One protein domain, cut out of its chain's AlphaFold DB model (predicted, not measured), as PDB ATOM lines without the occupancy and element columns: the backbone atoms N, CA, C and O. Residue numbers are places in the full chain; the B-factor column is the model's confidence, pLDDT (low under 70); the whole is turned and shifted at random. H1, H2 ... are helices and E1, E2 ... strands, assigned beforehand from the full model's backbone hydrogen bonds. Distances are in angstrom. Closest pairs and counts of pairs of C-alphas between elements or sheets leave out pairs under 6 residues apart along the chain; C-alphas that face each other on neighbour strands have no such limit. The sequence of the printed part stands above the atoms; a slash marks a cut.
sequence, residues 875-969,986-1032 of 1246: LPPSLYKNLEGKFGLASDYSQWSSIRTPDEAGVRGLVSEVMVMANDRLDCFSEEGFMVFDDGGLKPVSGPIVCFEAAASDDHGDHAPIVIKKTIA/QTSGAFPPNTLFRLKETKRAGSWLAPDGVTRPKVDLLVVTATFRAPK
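AT A GLANCE: This is residues 875 to 969 and 986 to 1032 of the 1246 residues of an uncharacterized protein of Emiliania huxleyi (UniProt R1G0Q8). A strongly twisted five-stranded sheet, E1 E6 E10 E9 E2, is crossed by a three-stranded sheet, E3 E8 E7, the two only partly face to face as an uneven sandwich. The hairpin E4 and E5 lies at one end of the long axis and the loop between E6 and E7 at the other, while the short helix H2 packs on the larger sheet. The printed part has 142 residues, with ten named strands and two named helices in the order E1 H1 H2 E2 E3 E4 E5 E6 E7 E8 E9 E10. The five-stranded sheet is mixed and the other two are antiparallel; the class is mostly strand, though 65 residues, under half, are in named elements. The whole is compact, with a radius of gyration of the C-alphas of 14.6 A and spans of 43 by 36 by 28 A.

IN THESE COORDINATES: Find C-alpha 879 at (36.798, -15.503, -49.247), where E1, residues 879 to 882, begins. Its sheet goes on with E6, residues 945 to 949, E10, 1021 to 1027 and 19.4 A long, E9, 995 to 1003 and 22.9 A, and E2, 909 to 912. The other sheet has E3, 916 to 919, E8, 986 to 991 and 17.2 A, and E7, 962 to 968 and 18.0 A. E4 is 930 to 934, E5 937 to 941, H1 889 to 892 and H2 894 to 898. E10 ends at C-alpha 1027, (24.223, -22.146, -52.805).

HOW THE PARTS SIT: Start at E6, parallel to E10, with N 947 and O 1022 2.8 A apart. On its other side E1 is antiparallel, with N 881 and O 946 at 3.0 A. E9 and E10 form a hairpin, with N 1023 and O 1001 at 2.9 A; E9 bends by 53 degrees at residue 1000. Edge strand E2 is antiparallel to E9, with N 910 and O 997 at 2.9 A. In the second sheet, look for N 918 and O 989 of E3 and E8, 2.9 A, and N 964 and O 988 of E7 and E8, 2.9 A. The sheets' strands stand at 60 degrees; the closest C-alphas of E1 and E3 are Leu 879 and Asn 919, 4.7 A. In the hairpin E4 and E5, N 932 and O 939 are 2.8 A apart. H2 is on the larger sheet at a height of 8.3 A; H1 only grazes it. H2 has 0 of 1 O i to N i+4 pairs within hydrogen-bond range but 2 of 2 O i to N i+3 pairs; H1 is too short for an i+4 pair.

THE WHOLE: The C-alphas farthest apart are those of Gly 936 and Asp 955, 46.3 A. Residues 970 to 985 are not printed, and C-alphas 969 and 986 are 6.8 A apart across this cut. The links E6 to E7 and E9 to E10 are long. The pLDDT is under 70 at residues 903 to 907, 935 to 936, 955 to 956, 967 to 969 and 1031 to 1032.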
ATOM      1  N   LEU A 875      38.970 -24.842 -58.046       84.12
ATOM      2  CA  LEU A 875      38.139 -24.097 -57.096       84.12
ATOM      3  C   LEU A 875      38.848 -22.831 -56.568       84.12
ATOM      4  O   LEU A 875      40.043 -22.880 -56.256       84.12
ATOM      5  N   PRO A 876      38.130 -21.699 -56.435       85.62
ATOM      6  CA  PRO A 876      38.689 -20.472 -55.879       85.62
ATOM      7  C   PRO A 876      38.979 -20.614 -54.373       85.62
ATOM      8  O   PRO A 876      38.358 -21.437 -53.695       85.62
ATOM      9  N   PRO A 877      39.895 -19.801 -53.815       87.12
ATOM     10  CA  PRO A 877      40.147 -19.786 -52.377       87.12
ATOM     11  C   PRO A 877      38.916 -19.295 -51.605       87.12
ATOM     12  O   PRO A 877      38.156 -18.458 -52.099       87.12
ATOM     13  N   SER A 878      38.766 -19.751 -50.358       90.75
ATOM     14  CA  SER A 878      37.763 -19.212 -49.437       90.75
ATOM     15  C   SER A 878      37.926 -17.700 -49.286       90.75
ATOM     16  O   SER A 878      39.043 -17.208 -49.100       90.75
ATOM     17  N   LEU A 879      36.816 -16.966 -49.341       94.19
ATOM     18  CA  LEU A 879      36.798 -15.503 -49.247       94.19
ATOM     19  C   LEU A 879      36.231 -15.057 -47.895       94.19
ATOM     20  O   LEU A 879      35.534 -15.817 -47.228       94.19
ATOM     21  N   TYR A 880      36.519 -13.824 -47.479       93.88
ATOM     22  CA  TYR A 880      36.215 -13.334 -46.135       93.88
ATOM     23  C   TYR A 880      35.563 -11.947 -46.142       93.88
ATOM     24  O   TYR A 880      35.797 -11.132 -47.044       93.88
ATOM     25  N   LYS A 881      34.746 -11.681 -45.115       93.94
ATOM     26  CA  LYS A 881      34.084 -10.391 -44.876       93.94
ATOM     27  C   LYS A 881      33.746 -10.198 -43.391       93.94
ATOM     28  O   LYS A 881      33.493 -11.171 -42.688       93.94
ATOM     29  N   ASN A 882      33.693  -8.958 -42.907       93.25
ATOM     30  CA  ASN A 882      33.123  -8.640 -41.594       93.25
ATOM     31  C   ASN A 882      31.596  -8.836 -41.574       93.25
ATOM     32  O   ASN A 882      30.900  -8.374 -42.480       93.25
ATOM     33  N   LEU A 883      31.073  -9.482 -40.526       92.06
ATOM     34  CA  LEU A 883      29.631  -9.623 -40.313       92.06
ATOM     35  C   LEU A 883      29.000  -8.268 -39.969       92.06
ATOM     36  O   LEU A 883      28.023  -7.868 -40.587       92.06
ATOM     37  N   GLU A 884      29.587  -7.549 -39.016       88.56
ATOM     38  CA  GLU A 884      29.030  -6.335 -38.409       88.56
ATOM     39  C   GLU A 884      29.941  -5.110 -38.636       88.56
ATOM     40  O   GLU A 884      31.061  -5.231 -39.143       88.56
ATOM     41  N   GLY A 885      29.462  -3.920 -38.256       82.12
ATOM     42  CA  GLY A 885      30.183  -2.646 -38.390       82.12
ATOM     43  C   GLY A 885      30.091  -2.006 -39.783       82.12
ATOM     44  O   GLY A 885      29.306  -2.433 -40.627       82.12
ATOM     45  N   LYS A 886      30.889  -0.950 -40.021       77.12
ATOM     46  CA  LYS A 886      30.899  -0.186 -41.288       77.12
ATOM     47  C   LYS A 886      31.212  -1.130 -42.464       77.12
ATOM     48  O   LYS A 886      32.168  -1.905 -42.408       77.12
ATOM     49  N   PHE A 887      30.384  -1.078 -43.508       77.44
ATOM     50  CA  PHE A 887      30.422  -1.981 -44.669       77.44
ATOM     51  C   PHE A 887      30.311  -3.486 -44.330       77.44
ATOM     52  O   PHE A 887      30.815  -4.309 -45.093       77.44
ATOM     53  N   GLY A 888      29.745  -3.874 -43.184       86.38
ATOM     54  CA  GLY A 888      29.532  -5.277 -42.814       86.38
ATOM     55  C   GLY A 888      28.352  -5.921 -43.542       86.38
ATOM     56  O   GLY A 888      27.456  -5.240 -44.035       86.38
ATOM     57  N   LEU A 889      28.310  -7.253 -43.572       90.69
ATOM     58  CA  LEU A 889      27.191  -7.994 -44.172       90.69
ATOM     59  C   LEU A 889      25.838  -7.623 -43.536       90.69
ATOM     60  O   LEU A 889      24.848  -7.506 -44.246       90.69
ATOM     61  N   ALA A 890      25.815  -7.358 -42.228       87.31
ATOM     62  CA  ALA A 890      24.644  -6.909 -41.479       87.31
ATOM     63  C   ALA A 890      24.291  -5.421 -41.678       87.31
ATOM     64  O   ALA A 890      23.149  -5.051 -41.412       87.31
ATOM     65  N   SER A 891      25.219  -4.571 -42.152       80.44
ATOM     66  CA  SER A 891      24.877  -3.201 -42.575       80.44
ATOM     67  C   SER A 891      24.308  -3.177 -43.991       80.44
ATOM     68  O   SER A 891      23.381  -2.425 -44.262       80.44
ATOM     69  N   ASP A 892      24.835  -4.024 -44.880       75.06
ATOM     70  CA  ASP A 892      24.316  -4.190 -46.239       75.06
ATOM     71  C   ASP A 892      22.968  -4.937 -46.242       75.06
ATOM     72  O   ASP A 892      22.076  -4.606 -47.025       75.06
ATOM     73  N   TYR A 893      22.789  -5.925 -45.353       84.81
ATOM     74  CA  TYR A 893      21.510  -6.595 -45.128       84.81
ATOM     75  C   TYR A 893      21.349  -7.153 -43.702       84.81
ATOM     76  O   TYR A 893      21.978  -8.136 -43.311       84.81
ATOM     77  N   SER A 894      20.419  -6.574 -42.939       84.94
ATOM     78  CA  SER A 894      20.220  -6.847 -41.506       84.94
ATOM     79  C   SER A 894      19.885  -8.299 -41.128       84.94
ATOM     80  O   SER A 894      20.111  -8.676 -39.977       84.94
ATOM     81  N   GLN A 895      19.415  -9.142 -42.060       85.38
ATOM     82  CA  GLN A 895      19.224 -10.574 -41.784       85.38
ATOM     83  C   GLN A 895      20.539 -11.315 -41.496       85.38
ATOM     84  O   GLN A 895      20.512 -12.333 -40.813       85.38
ATOM     85  N   TRP A 896      21.707 -10.809 -41.912       88.12
ATOM     86  CA  TRP A 896      22.988 -11.446 -41.569       88.12
ATOM     87  C   TRP A 896      23.226 -11.566 -40.058       88.12
ATOM     88  O   TRP A 896      23.856 -12.527 -39.615       88.12
ATOM     89  N   SER A 897      22.640 -10.680 -39.250       86.69
ATOM     90  CA  SER A 897      22.668 -10.764 -37.785       86.69
ATOM     91  C   SER A 897      22.023 -12.044 -37.227       86.69
ATOM     92  O   SER A 897      22.402 -12.494 -36.147       86.69
ATOM     93  N   SER A 898      21.073 -12.667 -37.941       84.38
ATOM     94  CA  SER A 898      20.398 -13.894 -37.493       84.38
ATOM     95  C   SER A 898      21.080 -15.189 -37.945       84.38
ATOM     96  O   SER A 898      20.610 -16.260 -37.580       84.38
ATOM     97  N   ILE A 899      22.221 -15.151 -38.652       85.88
ATOM     98  CA  ILE A 899      22.855 -16.361 -39.226       85.88
ATOM     99  C   ILE A 899      23.280 -17.427 -38.193       85.88
ATOM    100  O   ILE A 899      23.486 -18.591 -38.537       85.88
ATOM    101  N   ARG A 900      23.414 -17.057 -36.910       82.38
ATOM    102  CA  ARG A 900      23.666 -17.997 -35.798       82.38
ATOM    103  C   ARG A 900      22.387 -18.645 -35.249       82.38
ATOM    104  O   ARG A 900      22.476 -19.681 -34.588       82.38
ATOM    105  N   THR A 901      21.232 -18.038 -35.490       81.88
ATOM    106  CA  THR A 901      19.916 -18.488 -35.032       81.88
ATOM    107  C   THR A 901      19.406 -19.581 -35.979       81.88
ATOM    108  O   THR A 901      19.474 -19.401 -37.196       81.88
ATOM    109  N   PRO A 902      18.941 -20.736 -35.475       74.06
ATOM    110  CA  PRO A 902      18.239 -21.704 -36.311       74.06
ATOM    111  C   PRO A 902      16.873 -21.145 -36.730       74.06
ATOM    112  O   PRO A 902      16.237 -20.433 -35.954       74.06
ATOM    113  N   ASP A 903      16.418 -21.479 -37.935       64.12
ATOM    114  CA  ASP A 903      15.027 -21.256 -38.332       64.12
ATOM    115  C   ASP A 903      14.081 -22.298 -37.701       64.12
ATOM    116  O   ASP A 903      14.492 -23.144 -36.904       64.12
ATOM    117  N   GLU A 904      12.805 -22.254 -38.082       51.62
ATOM    118  CA  GLU A 904      11.771 -23.197 -37.631       51.62
ATOM    119  C   GLU A 904      12.102 -24.661 -37.991       51.62
ATOM    120  O   GLU A 904      11.742 -25.571 -37.247       51.62
ATOM    121  N   ALA A 905      12.868 -24.892 -39.066       51.00
ATOM    122  CA  ALA A 905      13.390 -26.204 -39.460       51.00
ATOM    123  C   ALA A 905      14.737 -26.576 -38.789       51.00
ATOM    124  O   ALA A 905      15.347 -27.589 -39.136       51.00
ATOM    125  N   GLY A 906      15.237 -25.774 -37.842       57.91
ATOM    126  CA  GLY A 906      16.501 -26.012 -37.133       57.91
ATOM    127  C   GLY A 906      17.770 -25.598 -37.897       57.91
ATOM    128  O   GLY A 906      18.881 -25.735 -37.375       57.91
ATOM    129  N   VAL A 907      17.643 -25.076 -39.118       64.00
ATOM    130  CA  VAL A 907      18.745 -24.760 -40.035       64.00
ATOM    131  C   VAL A 907      19.252 -23.336 -39.804       64.00
ATOM    132  O   VAL A 907      18.535 -22.354 -39.984       64.00
ATOM    133  N   ARG A 908      20.540 -23.206 -39.477       75.19
ATOM    134  CA  ARG A 908      21.220 -21.909 -39.330       75.19
ATOM    135  C   ARG A 908      21.653 -21.379 -40.695       75.19
ATOM    136  O   ARG A 908      22.602 -21.895 -41.288       75.19
ATOM    137  N   GLY A 909      20.952 -20.376 -41.212       82.50
ATOM    138  CA  GLY A 909      21.224 -19.809 -42.533       82.50
ATOM    139  C   GLY A 909      20.125 -18.883 -43.050       82.50
ATOM    140  O   GLY A 909      19.016 -18.870 -42.518       82.50
ATOM    141  N   LEU A 910      20.445 -18.137 -44.109       86.50
ATOM    142  CA  LEU A 910      19.588 -17.126 -44.736       86.50
ATOM    143  C   LEU A 910      19.759 -17.112 -46.261       86.50
ATOM    144  O   LEU A 910      20.830 -17.442 -46.769       86.50
ATOM    145  N   VAL A 911      18.724 -16.692 -46.988       87.38
ATOM    146  CA  VAL A 911      18.840 -16.319 -48.406       87.38
ATOM    147  C   VAL A 911      19.134 -14.822 -48.468       87.38
ATOM    148  O   VAL A 911      18.465 -14.047 -47.795       87.38
ATOM    149  N   SER A 912      20.154 -14.416 -49.225       88.06
ATOM    150  CA  SER A 912      20.535 -13.008 -49.384       88.06
ATOM    151  C   SER A 912      20.027 -12.472 -50.718       88.06
ATOM    152  O   SER A 912      20.555 -12.824 -51.772       88.06
ATOM    153  N   GLU A 913      19.030 -11.590 -50.685       88.25
ATOM    154  CA  GLU A 913      18.568 -10.822 -51.851       88.25
ATOM    155  C   GLU A 913      19.596  -9.751 -52.273       88.25
ATOM    156  O   GLU A 913      19.598  -9.308 -53.418       88.25
ATOM    157  N   VAL A 914      20.510  -9.355 -51.375       89.56
ATOM    158  CA  VAL A 914      21.674  -8.509 -51.702       89.56
ATOM    159  C   VAL A 914      22.809  -9.369 -52.262       89.56
ATOM    160  O   VAL A 914      23.172 -10.383 -51.662       89.56
ATOM    161  N   MET A 915      23.418  -8.916 -53.365       92.12
ATOM    162  CA  MET A 915      24.666  -9.462 -53.917       92.12
ATOM    163  C   MET A 915      25.814  -9.336 -52.900       92.12
ATOM    164  O   MET A 915      26.176  -8.231 -52.491       92.12
ATOM    165  N   VAL A 916      26.417 -10.460 -52.516       93.50
ATOM    166  CA  VAL A 916      27.435 -10.519 -51.454       93.50
ATOM    167  C   VAL A 916      28.837 -10.438 -52.048       93.50
ATOM    168  O   VAL A 916      29.151 -11.180 -52.969       93.50
ATOM    169  N   MET A 917      29.703  -9.578 -51.499       92.38
ATOM    170  CA  MET A 917      31.091  -9.388 -51.952       92.38
ATOM    171  C   MET A 917      32.096  -9.737 -50.849       92.38
ATOM    172  O   MET A 917      31.952  -9.288 -49.710       92.38
ATOM    173  N   ALA A 918      33.147 -10.483 -51.193       93.31
ATOM    174  CA  ALA A 918      34.176 -10.955 -50.264       93.31
ATOM    175  C   ALA A 918      35.573 -11.008 -50.922       93.31
ATOM    176  O   ALA A 918      35.709 -10.907 -52.143       93.31
ATOM    177  N   ASN A 919      36.637 -11.136 -50.122       90.94
ATOM    178  CA  ASN A 919      38.016 -11.232 -50.629       90.94
ATOM    179  C   ASN A 919      38.945 -12.030 -49.687       90.94
ATOM    180  O   ASN A 919      38.598 -12.230 -48.527       90.94
ATOM    181  N   ASP A 920      40.118 -12.469 -50.160       88.62
ATOM    182  CA  ASP A 920      41.145 -13.157 -49.344       88.62
ATOM    183  C   ASP A 920      42.399 -12.297 -49.062       88.62
ATOM    184  O   ASP A 920      43.476 -12.827 -48.774       88.62
ATOM    185  N   ARG A 921      42.283 -10.963 -49.148       84.00
ATOM    186  CA  ARG A 921      43.425 -10.051 -48.994       84.00
ATOM    187  C   ARG A 921      44.068 -10.176 -47.617       84.00
ATOM    188  O   ARG A 921      43.405 -10.049 -46.592       84.00
ATOM    189  N   LEU A 922      45.390 -10.316 -47.598       82.38
ATOM    190  CA  LEU A 922      46.153 -10.478 -46.358       82.38
ATOM    191  C   LEU A 922      46.098  -9.225 -45.464       82.38
ATOM    192  O   LEU A 922      46.113  -9.347 -44.247       82.38
ATOM    193  N   ASP A 923      45.959  -8.031 -46.051       80.94
ATOM    194  CA  ASP A 923      45.823  -6.768 -45.316       80.94
ATOM    195  C   ASP A 923      44.400  -6.495 -44.782       80.94
ATOM    196  O   ASP A 923      44.175  -5.477 -44.134       80.94
ATOM    197  N   CYS A 924      43.451  -7.420 -44.988       83.94
ATOM    198  CA  CYS A 924      42.120  -7.384 -44.373       83.94
ATOM    199  C   CYS A 924      42.046  -8.062 -42.984       83.94
ATOM    200  O   CYS A 924      40.950  -8.188 -42.438       83.94
ATOM    201  N   PHE A 925      43.170  -8.468 -42.378       88.31
ATOM    202  CA  PHE A 925      43.198  -9.179 -41.089       88.31
ATOM    203  C   PHE A 925      44.122  -8.516 -40.059       88.31
ATOM    204  O   PHE A 925      45.136  -7.916 -40.402       88.31
ATOM    205  N   SER A 926      43.766  -8.649 -38.780       89.44
ATOM    206  CA  SER A 926      44.570  -8.241 -37.622       89.44
ATOM    207  C   SER A 926      44.230  -9.103 -36.401       89.44
ATOM    208  O   SER A 926      43.242  -9.839 -36.416       89.44
ATOM    209  N   GLU A 927      44.990  -8.982 -35.308       87.62
ATOM    210  CA  GLU A 927      44.597  -9.593 -34.029       87.62
ATOM    211  C   GLU A 927      43.261  -9.056 -33.483       87.62
ATOM    212  O   GLU A 927      42.599  -9.757 -32.722       87.62
ATOM    213  N   GLU A 928      42.851  -7.837 -33.836       85.81
ATOM    214  CA  GLU A 928      41.646  -7.192 -33.292       85.81
ATOM    215  C   GLU A 928      40.377  -7.506 -34.098       85.81
ATOM    216  O   GLU A 928      39.271  -7.396 -33.572       85.81
ATOM    217  N   GLY A 929      40.521  -7.942 -35.353       86.06
ATOM    218  CA  GLY A 929      39.406  -8.296 -36.227       86.06
ATOM    219  C   GLY A 929      39.691  -8.039 -37.707       86.06
ATOM    220  O   GLY A 929      40.844  -8.025 -38.150       86.06
ATOM    221  N   PHE A 930      38.622  -7.847 -38.479       89.38
ATOM    222  CA  PHE A 930      38.701  -7.589 -39.920       89.38
ATOM    223  C   PHE A 930      39.079  -6.130 -40.176       89.38
ATOM    224  O   PHE A 930      38.466  -5.232 -39.601       89.38
ATOM    225  N   MET A 931      40.050  -5.881 -41.050       87.06
ATOM    226  CA  MET A 931      40.472  -4.523 -41.391       87.06
ATOM    227  C   MET A 931      39.586  -3.960 -42.505       87.06
ATOM    228  O   MET A 931      39.500  -4.512 -43.605       87.06
ATOM    229  N   VAL A 932      38.938  -2.834 -42.214       83.25
ATOM    230  CA  VAL A 932      38.022  -2.118 -43.104       83.25
ATOM    231  C   VAL A 932      38.608  -0.745 -43.424       83.25
ATOM    232  O   VAL A 932      39.158  -0.081 -42.546       83.25
ATOM    233  N   PHE A 933      38.510  -0.310 -44.683       77.38
ATOM    234  CA  PHE A 933      38.907   1.046 -45.067       77.38
ATOM    235  C   PHE A 933      37.896   2.065 -44.538       77.38
ATOM    236  O   PHE A 933      36.709   2.008 -44.856       77.38
ATOM    237  N   ASP A 934      38.402   3.007 -43.756       71.81
ATOM    238  CA  ASP A 934      37.692   4.147 -43.198       71.81
ATOM    239  C   ASP A 934      38.383   5.450 -43.639       71.81
ATOM    240  O   ASP A 934      39.462   5.423 -44.236       71.81
ATOM    241  N   ASP A 935      37.804   6.606 -43.317       61.81
ATOM    242  CA  ASP A 935      38.255   7.924 -43.802       61.81
ATOM    243  C   ASP A 935      39.656   8.352 -43.288       61.81
ATOM    244  O   ASP A 935      40.194   9.382 -43.690       61.81
ATOM    245  N   GLY A 936      40.277   7.533 -42.427       64.94
ATOM    246  CA  GLY A 936      41.672   7.643 -41.976       64.94
ATOM    247  C   GLY A 936      42.571   6.441 -42.315       64.94
ATOM    248  O   GLY A 936      43.657   6.338 -41.751       64.94
ATOM    249  N   GLY A 937      42.139   5.519 -43.187       76.25
ATOM    250  CA  GLY A 937      42.875   4.301 -43.564       76.25
ATOM    251  C   GLY A 937      42.227   2.999 -43.073       76.25
ATOM    252  O   GLY A 937      41.065   2.983 -42.677       76.25
ATOM    253  N   LEU A 938      42.974   1.890 -43.120       80.19
ATOM    254  CA  LEU A 938      42.521   0.587 -42.611       80.19
ATOM    255  C   LEU A 938      42.396   0.611 -41.079       80.19
ATOM    256  O   LEU A 938      43.371   0.900 -40.385       80.19
ATOM    257  N   LYS A 939      41.222   0.249 -40.554       83.56
ATOM    258  CA  LYS A 939      40.940   0.097 -39.116       83.56
ATOM    259  C   LYS A 939      40.319  -1.276 -38.825       83.56
ATOM    260  O   LYS A 939      39.529  -1.744 -39.648       83.56
ATOM    261  N   PRO A 940      40.624  -1.914 -37.683       84.69
ATOM    262  CA  PRO A 940      39.987  -3.165 -37.295       84.69
ATOM    263  C   PRO A 940      38.525  -2.947 -36.891       84.69
ATOM    264  O   PRO A 940      38.169  -1.934 -36.287       84.69
ATOM    265  N   VAL A 941      37.684  -3.934 -37.189       83.81
ATOM    266  CA  VAL A 941      36.301  -4.036 -36.716       83.81
ATOM    267  C   VAL A 941      36.181  -5.283 -35.845       83.81
ATOM    268  O   VAL A 941      36.430  -6.395 -36.311       83.81
ATOM    269  N   SER A 942      35.774  -5.094 -34.589       75.19
ATOM    270  CA  SER A 942      35.721  -6.113 -33.525       75.19
ATOM    271  C   SER A 942      34.540  -7.098 -33.615       75.19
ATOM    272  O   SER A 942      34.272  -7.839 -32.670       75.19
ATOM    273  N   GLY A 943      33.818  -7.108 -34.739       85.06
ATOM    274  CA  GLY A 943      32.713  -8.032 -34.999       85.06
ATOM    275  C   GLY A 943      33.179  -9.389 -35.555       85.06
ATOM    276  O   GLY A 943      34.326  -9.522 -35.988       85.06
ATOM    277  N   PRO A 944      32.296 -10.407 -35.595       92.50
ATOM    278  CA  PRO A 944      32.610 -11.703 -36.193       92.50
ATOM    279  C   PRO A 944      33.018 -11.598 -37.668       92.50
ATOM    280  O   PRO A 944      32.542 -10.730 -38.404       92.50
ATOM    281  N   ILE A 945      33.854 -12.530 -38.122       94.19
ATOM    282  CA  ILE A 945      34.267 -12.643 -39.526       94.19
ATOM    283  C   ILE A 945      33.499 -13.794 -40.168       94.19
ATOM    284  O   ILE A 945      33.415 -14.879 -39.599       94.19
ATOM    285  N   VAL A 946      32.953 -13.580 -41.362       95.06
ATOM    286  CA  VAL A 946      32.373 -14.632 -42.199       95.06
ATOM    287  C   VAL A 946      33.431 -15.125 -43.181       95.06
ATOM    288  O   VAL A 946      34.075 -14.321 -43.857       95.06
ATOM    289  N   CYS A 947      33.607 -16.442 -43.249       95.12
ATOM    290  CA  CYS A 947      34.386 -17.151 -44.257       95.12
ATOM    291  C   CYS A 947      33.426 -17.883 -45.191       95.12
ATOM    292  O   CYS A 947      32.674 -18.748 -44.751       95.12
ATOM    293  N   PHE A 948      33.472 -17.549 -46.472       95.62
ATOM    294  CA  PHE A 948      32.730 -18.227 -47.521       95.62
ATOM    295  C   PHE A 948      33.561 -19.406 -48.021       95.62
ATOM    296  O   PHE A 948      34.596 -19.215 -48.666       95.62
ATOM    297  N   GLU A 949      33.132 -20.618 -47.681       91.75
ATOM    298  CA  GLU A 949      33.747 -21.856 -48.148       91.75
ATOM    299  C   GLU A 949      33.310 -22.140 -49.590       91.75
ATOM    300  O   GLU A 949      32.119 -22.114 -49.899       91.75
ATOM    301  N   ALA A 950      34.279 -22.403 -50.469       89.56
ATOM    302  CA  ALA A 950      34.031 -22.786 -51.852       89.56
ATOM    303  C   ALA A 950      33.959 -24.316 -51.981       89.56
ATOM    304  O   ALA A 950      34.844 -25.022 -51.498       89.56
ATOM    305  N   ALA A 951      32.944 -24.813 -52.686       87.62
ATOM    306  CA  ALA A 951      32.817 -26.214 -53.084       87.62
ATOM    307  C   ALA A 951      32.488 -26.320 -54.584       87.62
ATOM    308  O   ALA A 951      32.135 -25.325 -55.221       87.62
ATOM    309  N   ALA A 952      32.627 -27.520 -55.151       84.38
ATOM    310  CA  ALA A 952      32.164 -27.808 -56.508       84.38
ATOM    311  C   ALA A 952      30.627 -27.774 -56.575       84.38
ATOM    312  O   ALA A 952      29.974 -28.055 -55.570       84.38
ATOM    313  N   SER A 953      30.066 -27.431 -57.738       82.75
ATOM    314  CA  SER A 953      28.618 -27.490 -57.987       82.75
ATOM    315  C   SER A 953      28.071 -28.916 -57.850       82.75
ATOM    316  O   SER A 953      28.756 -29.873 -58.214       82.75
ATOM    317  N   ASP A 954      26.830 -29.046 -57.383       77.62
ATOM    318  CA  ASP A 954      26.102 -30.316 -57.267       77.62
ATOM    319  C   ASP A 954      24.654 -30.212 -57.810       77.62
ATOM    320  O   ASP A 954      24.256 -29.191 -58.378       77.62
ATOM    321  N   ASP A 955      23.845 -31.265 -57.635       67.81
ATOM    322  CA  ASP A 955      22.428 -31.318 -58.055       67.81
ATOM    323  C   ASP A 955      21.530 -30.252 -57.373       67.81
ATOM    324  O   ASP A 955      20.357 -30.058 -57.720       67.81
ATOM    325  N   HIS A 956      22.033 -29.568 -56.345       66.31
ATOM    326  CA  HIS A 956      21.352 -28.510 -55.616       66.31
ATOM    327  C   HIS A 956      21.757 -27.117 -56.102       66.31
ATOM    328  O   HIS A 956      20.872 -26.256 -56.157       66.31
ATOM    329  N   GLY A 957      22.999 -26.898 -56.535       80.44
ATOM    330  CA  GLY A 957      23.376 -25.686 -57.261       80.44
ATOM    331  C   GLY A 957      24.874 -25.401 -57.314       80.44
ATOM    332  O   GLY A 957      25.716 -26.292 -57.251       80.44
ATOM    333  N   ASP A 958      25.194 -24.118 -57.444       87.50
ATOM    334  CA  ASP A 958      26.555 -23.605 -57.534       87.50
ATOM    335  C   ASP A 958      27.020 -23.068 -56.165       87.50
ATOM    336  O   ASP A 958      26.291 -22.348 -55.472       87.50
ATOM    337  N   HIS A 959      28.232 -23.457 -55.751       87.62
ATOM    338  CA  HIS A 959      28.689 -23.354 -54.353       87.62
ATOM    339  C   HIS A 959      29.944 -22.498 -54.131       87.62
ATOM    340  O   HIS A 959      30.299 -22.212 -52.987       87.62
ATOM    341  N   ALA A 960      30.627 -22.076 -55.195       89.69
ATOM    342  CA  ALA A 960      31.849 -21.276 -55.108       89.69
ATOM    343  C   ALA A 960      31.598 -19.803 -55.498       89.69
ATOM    344  O   ALA A 960      30.704 -19.532 -56.295       89.69
ATOM    345  N   PRO A 961      32.364 -18.837 -54.960       91.25
ATOM    346  CA  PRO A 961      32.258 -17.436 -55.361       91.25
ATOM    347  C   PRO A 961      32.693 -17.226 -56.815       91.25
ATOM    348  O   PRO A 961      33.704 -17.779 -57.252       91.25
ATOM    349  N   ILE A 962      31.992 -16.343 -57.527       92.31
ATOM    350  CA  ILE A 962      32.428 -15.822 -58.823       92.31
ATOM    351  C   ILE A 962      33.642 -14.933 -58.565       92.31
ATOM    352  O   ILE A 962      33.546 -13.955 -57.821       92.31
ATOM    353  N   VAL A 963      34.792 -15.239 -59.161       90.94
ATOM    354  CA  VAL A 963      35.977 -14.388 -59.046       90.94
ATOM    355  C   VAL A 963      35.822 -13.192 -59.975       90.94
ATOM    356  O   VAL A 963      35.783 -13.343 -61.191       90.94
ATOM    357  N   ILE A 964      35.784 -11.999 -59.385       91.44
ATOM    358  CA  ILE A 964      35.692 -10.730 -60.109       91.44
ATOM    359  C   ILE A 964      37.092 -10.240 -60.499       91.44
ATOM    360  O   ILE A 964      37.291  -9.768 -61.610       91.44
ATOM    361  N   LYS A 965      38.097 -10.388 -59.618       86.75
ATOM    362  CA  LYS A 965      39.484 -10.012 -59.944       86.75
ATOM    363  C   LYS A 965      40.563 -10.781 -59.182       86.75
ATOM    364  O   LYS A 965      40.338 -11.251 -58.063       86.75
ATOM    365  N   LYS A 966      41.757 -10.854 -59.784       82.38
ATOM    366  CA  LYS A 966      42.951 -11.569 -59.291       82.38
ATOM    367  C   LYS A 966      44.176 -10.639 -59.296       82.38
ATOM    368  O   LYS A 966      44.902 -10.557 -60.282       82.38
ATOM    369  N   THR A 967      44.438  -9.944 -58.190       69.50
ATOM    370  CA  THR A 967      45.528  -8.957 -58.071       69.50
ATOM    371  C   THR A 967      46.790  -9.547 -57.437       69.50
ATOM    372  O   THR A 967      46.727 -10.160 -56.374       69.50
ATOM    373  N   ILE A 968      47.965  -9.316 -58.035       59.28
ATOM    374  CA  ILE A 968      49.262  -9.610 -57.398       59.28
ATOM    375  C   ILE A 968      49.613  -8.437 -56.472       59.28
ATOM    376  O   ILE A 968      49.701  -7.301 -56.930       59.28
ATOM    377  N   ALA A 969      49.803  -8.699 -55.178       49.88
ATOM    378  CA  ALA A 969      50.105  -7.658 -54.197       49.88
ATOM    379  C   ALA A 969      51.576  -7.189 -54.285       49.88
ATOM    380  O   ALA A 969      52.477  -8.018 -54.130       49.88
ATOM    381  N   GLN A 986      45.946 -12.253 -54.657       79.69
ATOM    382  CA  GLN A 986      44.771 -11.888 -53.875       79.69
ATOM    383  C   GLN A 986      43.543 -11.906 -54.785       79.69
ATOM    384  O   GLN A 986      43.580 -11.424 -55.919       79.69
ATOM    385  N   THR A 987      42.456 -12.454 -54.271       87.31
ATOM    386  CA  THR A 987      41.209 -12.723 -54.976       87.31
ATOM    387  C   THR A 987      40.110 -11.863 -54.369       87.31
ATOM    388  O   THR A 987      39.987 -11.755 -53.149       87.31
ATOM    389  N   SER A 988      39.291 -11.235 -55.208       90.06
ATOM    390  CA  SER A 988      38.001 -10.672 -54.791       90.06
ATOM    391  C   SER A 988      36.900 -11.304 -55.626       90.06
ATOM    392  O   SER A 988      37.072 -11.486 -56.834       90.06
ATOM    393  N   GLY A 989      35.790 -11.645 -54.985       92.62
ATOM    394  CA  GLY A 989      34.696 -12.366 -55.613       92.62
ATOM    395  C   GLY A 989      33.334 -11.991 -55.048       92.62
ATOM    396  O   GLY A 989      33.234 -11.336 -54.005       92.62
ATOM    397  N   ALA A 990      32.299 -12.406 -55.764       94.50
ATOM    398  CA  ALA A 990      30.911 -12.126 -55.449       94.50
ATOM    399  C   ALA A 990      30.055 -13.399 -55.474       94.50
ATOM    400  O   ALA A 990      30.417 -14.404 -56.085       94.50
ATOM    401  N   PHE A 991      28.896 -13.318 -54.830       93.38
ATOM    402  CA  PHE A 991      27.771 -14.232 -54.989       93.38
ATOM    403  C   PHE A 991      26.558 -13.416 -55.455       93.38
ATOM    404  O   PHE A 991      26.378 -12.292 -54.967       93.38
ATOM    405  N   PRO A 992      25.729 -13.933 -56.379       92.25
ATOM    406  CA  PRO A 992      24.598 -13.187 -56.915       92.25
ATOM    407  C   PRO A 992      23.520 -12.924 -55.847       92.25
ATOM    408  O   PRO A 992      23.501 -13.576 -54.794       92.25
ATOM    409  N   PRO A 993      22.583 -11.997 -56.117       89.56
ATOM    410  CA  PRO A 993      21.288 -11.973 -55.441       89.56
ATOM    411  C   PRO A 993      20.642 -13.367 -55.403       89.56
ATOM    412  O   PRO A 993      20.852 -14.174 -56.308       89.56
ATOM    413  N   ASN A 994      19.825 -13.636 -54.382       88.81
ATOM    414  CA  ASN A 994      19.151 -14.922 -54.171       88.81
ATOM    415  C   ASN A 994      20.121 -16.103 -53.911       88.81
ATOM    416  O   ASN A 994      19.867 -17.236 -54.316       88.81
ATOM    417  N   THR A 995      21.232 -15.849 -53.206       90.19
ATOM    418  CA  THR A 995      22.149 -16.903 -52.725       90.19
ATOM    419  C   THR A 995      21.773 -17.347 -51.308       90.19
ATOM    420  O   THR A 995      21.664 -16.517 -50.405       90.19
ATOM    421  N   LEU A 996      21.627 -18.655 -51.083       88.50
ATOM    422  CA  LEU A 996      21.446 -19.262 -49.761       88.50
ATOM    423  C   LEU A 996      22.803 -19.469 -49.075       88.50
ATOM    424  O   LEU A 996      23.654 -20.189 -49.588       88.50
ATOM    425  N   PHE A 997      22.981 -18.904 -47.885       88.94
ATOM    426  CA  PHE A 997      24.150 -19.125 -47.033       88.94
ATOM    427  C   PHE A 997      23.761 -19.931 -45.794       88.94
ATOM    428  O   PHE A 997      22.811 -19.581 -45.092       88.94
ATOM    429  N   ARG A 998      24.502 -21.004 -45.503       87.62
ATOM    430  CA  ARG A 998      24.290 -21.870 -44.327       87.62
ATOM    431  C   ARG A 998      25.526 -21.876 -43.441       87.62
ATOM    432  O   ARG A 998      26.632 -22.030 -43.950       87.62
ATOM    433  N   LEU A 999      25.344 -21.744 -42.130       87.94
ATOM    434  CA  LEU A 999      26.430 -21.799 -41.151       87.94
ATOM    435  C   LEU A 999      26.869 -23.253 -40.930       87.94
ATOM    436  O   LEU A 999      26.136 -24.039 -40.334       87.94
ATOM    437  N   LYS A1000      28.076 -23.587 -41.396       87.19
ATOM    438  CA  LYS A1000      28.683 -24.922 -41.286       87.19
ATOM    439  C   LYS A1000      29.361 -25.125 -39.933       87.19
ATOM    440  O   LYS A1000      29.135 -26.129 -39.267       87.19
ATOM    441  N   GLU A1001      30.186 -24.167 -39.518       91.31
ATOM    442  CA  GLU A1001      30.924 -24.215 -38.252       91.31
ATOM    443  C   GLU A1001      31.239 -22.807 -37.719       91.31
ATOM    444  O   GLU A1001      31.244 -21.823 -38.462       91.31
ATOM    445  N   THR A1002      31.549 -22.725 -36.422       93.81
ATOM    446  CA  THR A1002      32.002 -21.494 -35.761       93.81
ATOM    447  C   THR A1002      33.316 -21.757 -35.035       93.81
ATOM    448  O   THR A1002      33.335 -22.465 -34.026       93.81
ATOM    449  N   LYS A1003      34.413 -21.161 -35.509       94.12
ATOM    450  CA  LYS A1003      35.727 -21.223 -34.849       94.12
ATOM    451  C   LYS A1003      35.855 -20.041 -33.889       94.12
ATOM    452  O   LYS A1003      35.470 -18.923 -34.227       94.12
ATOM    453  N   ARG A1004      36.347 -20.288 -32.676       93.50
ATOM    454  CA  ARG A1004      36.359 -19.289 -31.596       93.50
ATOM    455  C   ARG A1004      37.488 -18.278 -31.757       93.50
ATOM    456  O   ARG A1004      38.544 -18.616 -32.284       93.50
ATOM    457  N   ALA A1005      37.280 -17.067 -31.243       90.62
ATOM    458  CA  ALA A1005      38.318 -16.045 -31.086       90.62
ATOM    459  C   ALA A1005      39.692 -16.635 -30.693       90.62
ATOM    460  O   ALA A1005      39.800 -17.401 -29.736       90.62
ATOM    461  N   GLY A1006      40.737 -16.311 -31.461       88.00
ATOM    462  CA  GLY A1006      42.114 -16.785 -31.265       88.00
ATOM    463  C   GLY A1006      42.395 -18.253 -31.635       88.00
ATOM    464  O   GLY A1006      43.561 -18.625 -31.802       88.00
ATOM    465  N   SER A1007      41.372 -19.104 -31.807       89.50
ATOM    466  CA  SER A1007      41.561 -20.538 -32.089       89.50
ATOM    467  C   SER A1007      41.907 -20.837 -33.553       89.50
ATOM    468  O   SER A1007      42.425 -21.915 -33.843       89.50
ATOM    469  N   TRP A1008      41.647 -19.901 -34.468       92.62
ATOM    470  CA  TRP A1008      41.854 -20.031 -35.915       92.62
ATOM    471  C   TRP A1008      42.985 -19.126 -36.430       92.62
ATOM    472  O   TRP A1008      43.408 -18.196 -35.744       92.62
ATOM    473  N   LEU A1009      43.478 -19.425 -37.635       89.62
ATOM    474  CA  LEU A1009      44.502 -18.658 -38.355       89.62
ATOM    475  C   LEU A1009      43.889 -17.994 -39.591       89.62
ATOM    476  O   LEU A1009      43.090 -18.615 -40.294       89.62
ATOM    477  N   ALA A1010      44.286 -16.754 -39.861       87.19
ATOM    478  CA  ALA A1010      43.915 -16.021 -41.066       87.19
ATOM    479  C   ALA A1010      44.642 -16.564 -42.327       87.19
ATOM    480  O   ALA A1010      45.566 -17.374 -42.214       87.19
ATOM    481  N   PRO A1011      44.263 -16.129 -43.549       83.75
ATOM    482  CA  PRO A1011      44.872 -16.589 -44.808       83.75
ATOM    483  C   PRO A1011      46.372 -16.296 -44.984       83.75
ATOM    484  O   PRO A1011      46.974 -16.800 -45.934       83.75
ATOM    485  N   ASP A1012      46.973 -15.493 -44.103       79.94
ATOM    486  CA  ASP A1012      48.419 -15.263 -44.032       79.94
ATOM    487  C   ASP A1012      49.184 -16.424 -43.360       79.94
ATOM    488  O   ASP A1012      50.397 -16.529 -43.520       79.94
ATOM    489  N   GLY A1013      48.481 -17.305 -42.634       82.44
ATOM    490  CA  GLY A1013      49.057 -18.394 -41.844       82.44
ATOM    491  C   GLY A1013      49.693 -17.955 -40.518       82.44
ATOM    492  O   GLY A1013      50.324 -18.781 -39.860       82.44
ATOM    493  N   VAL A1014      49.541 -16.686 -40.119       84.94
ATOM    494  CA  VAL A1014      50.242 -16.076 -38.974       84.94
ATOM    495  C   VAL A1014      49.266 -15.394 -38.013       84.94
ATOM    496  O   VAL A1014      49.324 -15.639 -36.807       84.94
ATOM    497  N   THR A1015      48.356 -14.563 -38.520       88.06
ATOM    498  CA  THR A1015      47.452 -13.765 -37.687       88.06
ATOM    499  C   THR A1015      46.365 -14.637 -37.052       88.06
ATOM    500  O   THR A1015      45.735 -15.459 -37.721       88.06
ATOM    501  N   ARG A1016      46.102 -14.425 -35.754       91.19
ATOM    502  CA  ARG A1016      45.024 -15.072 -34.981       91.19
ATOM    503  C   ARG A1016      44.025 -14.024 -34.467       91.19
ATOM    504  O   ARG A1016      44.227 -13.496 -33.372       91.19
ATOM    505  N   PRO A1017      42.959 -13.694 -35.219       91.00
ATOM    506  CA  PRO A1017      42.012 -12.665 -34.799       91.00
ATOM    507  C   PRO A1017      41.237 -13.054 -33.533       91.00
ATOM    508  O   PRO A1017      40.757 -14.181 -33.390       91.00
ATOM    509  N   LYS A1018      41.050 -12.096 -32.622       91.75
ATOM    510  CA  LYS A1018      40.336 -12.238 -31.338       91.75
ATOM    511  C   LYS A1018      38.808 -12.158 -31.495       91.75
ATOM    512  O   LYS A1018      38.098 -11.795 -30.563       91.75
ATOM    513  N   VAL A1019      38.303 -12.543 -32.667       91.50
ATOM    514  CA  VAL A1019      36.881 -12.580 -33.039       91.50
ATOM    515  C   VAL A1019      36.505 -13.972 -33.557       91.50
ATOM    516  O   VAL A1019      37.348 -14.694 -34.095       91.50
ATOM    517  N   ASP A1020      35.245 -14.372 -33.386       93.94
ATOM    518  CA  ASP A1020      34.727 -15.633 -33.938       93.94
ATOM    519  C   ASP A1020      34.791 -15.626 -35.482       93.94
ATOM    520  O   ASP A1020      34.428 -14.629 -36.116       93.94
ATOM    521  N   LEU A1021      35.150 -16.767 -36.080       94.38
ATOM    522  CA  LEU A1021      34.970 -17.037 -37.508       94.38
ATOM    523  C   LEU A1021      33.718 -17.887 -37.732       94.38
ATOM    524  O   LEU A1021      33.606 -18.985 -37.188       94.38
ATOM    525  N   LEU A1022      32.813 -17.403 -38.572       95.06
ATOM    526  CA  LEU A1022      31.629 -18.104 -39.057       95.06
ATOM    527  C   LEU A1022      31.929 -18.656 -40.450       95.06
ATOM    528  O   LEU A1022      32.036 -17.886 -41.401       95.06
ATOM    529  N   VAL A1023      32.085 -19.972 -40.585       94.31
ATOM    530  CA  VAL A1023      32.300 -20.600 -41.896       94.31
ATOM    531  C   VAL A1023      30.943 -20.947 -42.493       94.31
ATOM    532  O   VAL A1023      30.159 -21.675 -41.879       94.31
ATOM    533  N   VAL A1024      30.664 -20.415 -43.679       92.44
ATOM    534  CA  VAL A1024      29.388 -20.575 -44.376       92.44
ATOM    535  C   VAL A1024      29.581 -21.216 -45.745       92.44
ATOM    536  O   VAL A1024      30.506 -20.868 -46.476       92.44
ATOM    537  N   THR A1025      28.675 -22.119 -46.110       90.69
ATOM    538  CA  THR A1025      28.549 -22.637 -47.481       90.69
ATOM    539  C   THR A1025      27.525 -21.798 -48.239       90.69
ATOM    540  O   THR A1025      26.434 -21.561 -47.709       90.69
ATOM    541  N   ALA A1026      27.840 -21.393 -49.467       90.50
ATOM    542  CA  ALA A1026      26.884 -20.760 -50.376       90.50
ATOM    543  C   ALA A1026      26.066 -21.807 -51.158       90.50
ATOM    544  O   ALA A1026      26.445 -22.975 -51.233       90.50
ATOM    545  N   THR A1027      24.944 -21.409 -51.753       88.50
ATOM    546  CA  THR A1027      24.223 -22.146 -52.805       88.50
ATOM    547  C   THR A1027      23.417 -21.145 -53.627       88.50
ATOM    548  O   THR A1027      22.551 -20.464 -53.077       88.50
ATOM    549  N   PHE A1028      23.676 -21.053 -54.927       88.25
ATOM    550  CA  PHE A1028      22.870 -20.277 -55.877       88.25
ATOM    551  C   PHE A1028      22.587 -21.100 -57.141       88.25
ATOM    552  O   PHE A1028      23.005 -22.252 -57.246       88.25
ATOM    553  N   ARG A1029      21.812 -20.540 -58.073       82.12
ATOM    554  CA  ARG A1029      21.453 -21.179 -59.347       82.12
ATOM    555  C   ARG A1029      21.443 -20.146 -60.465       82.12
ATOM    556  O   ARG A1029      20.919 -19.049 -60.269       82.12
ATOM    557  N   ALA A1030      21.965 -20.516 -61.631       73.06
ATOM    558  CA  ALA A1030      21.904 -19.681 -62.826       73.06
ATOM    559  C   ALA A1030      20.446 -19.369 -63.252       73.06
ATOM    560  O   ALA A1030      19.568 -20.233 -63.113       73.06
ATOM    561  N   PRO A1031      20.157 -18.177 -63.812       67.81
ATOM    562  CA  PRO A1031      18.865 -17.895 -64.429       67.81
ATOM    563  C   PRO A1031      18.676 -18.773 -65.675       67.81
ATOM    564  O   PRO A1031      19.357 -18.593 -66.682       67.81
ATOM    565  N   LYS A1032      17.732 -19.721 -65.641       57.84
ATOM    566  CA  LYS A1032      17.353 -20.491 -66.835       57.84
ATOM    567  C   LYS A1032      16.647 -19.582 -67.852       57.84
ATOM    568  O   LYS A1032      15.462 -19.288 -67.688       57.84
TER     569      LYS A1032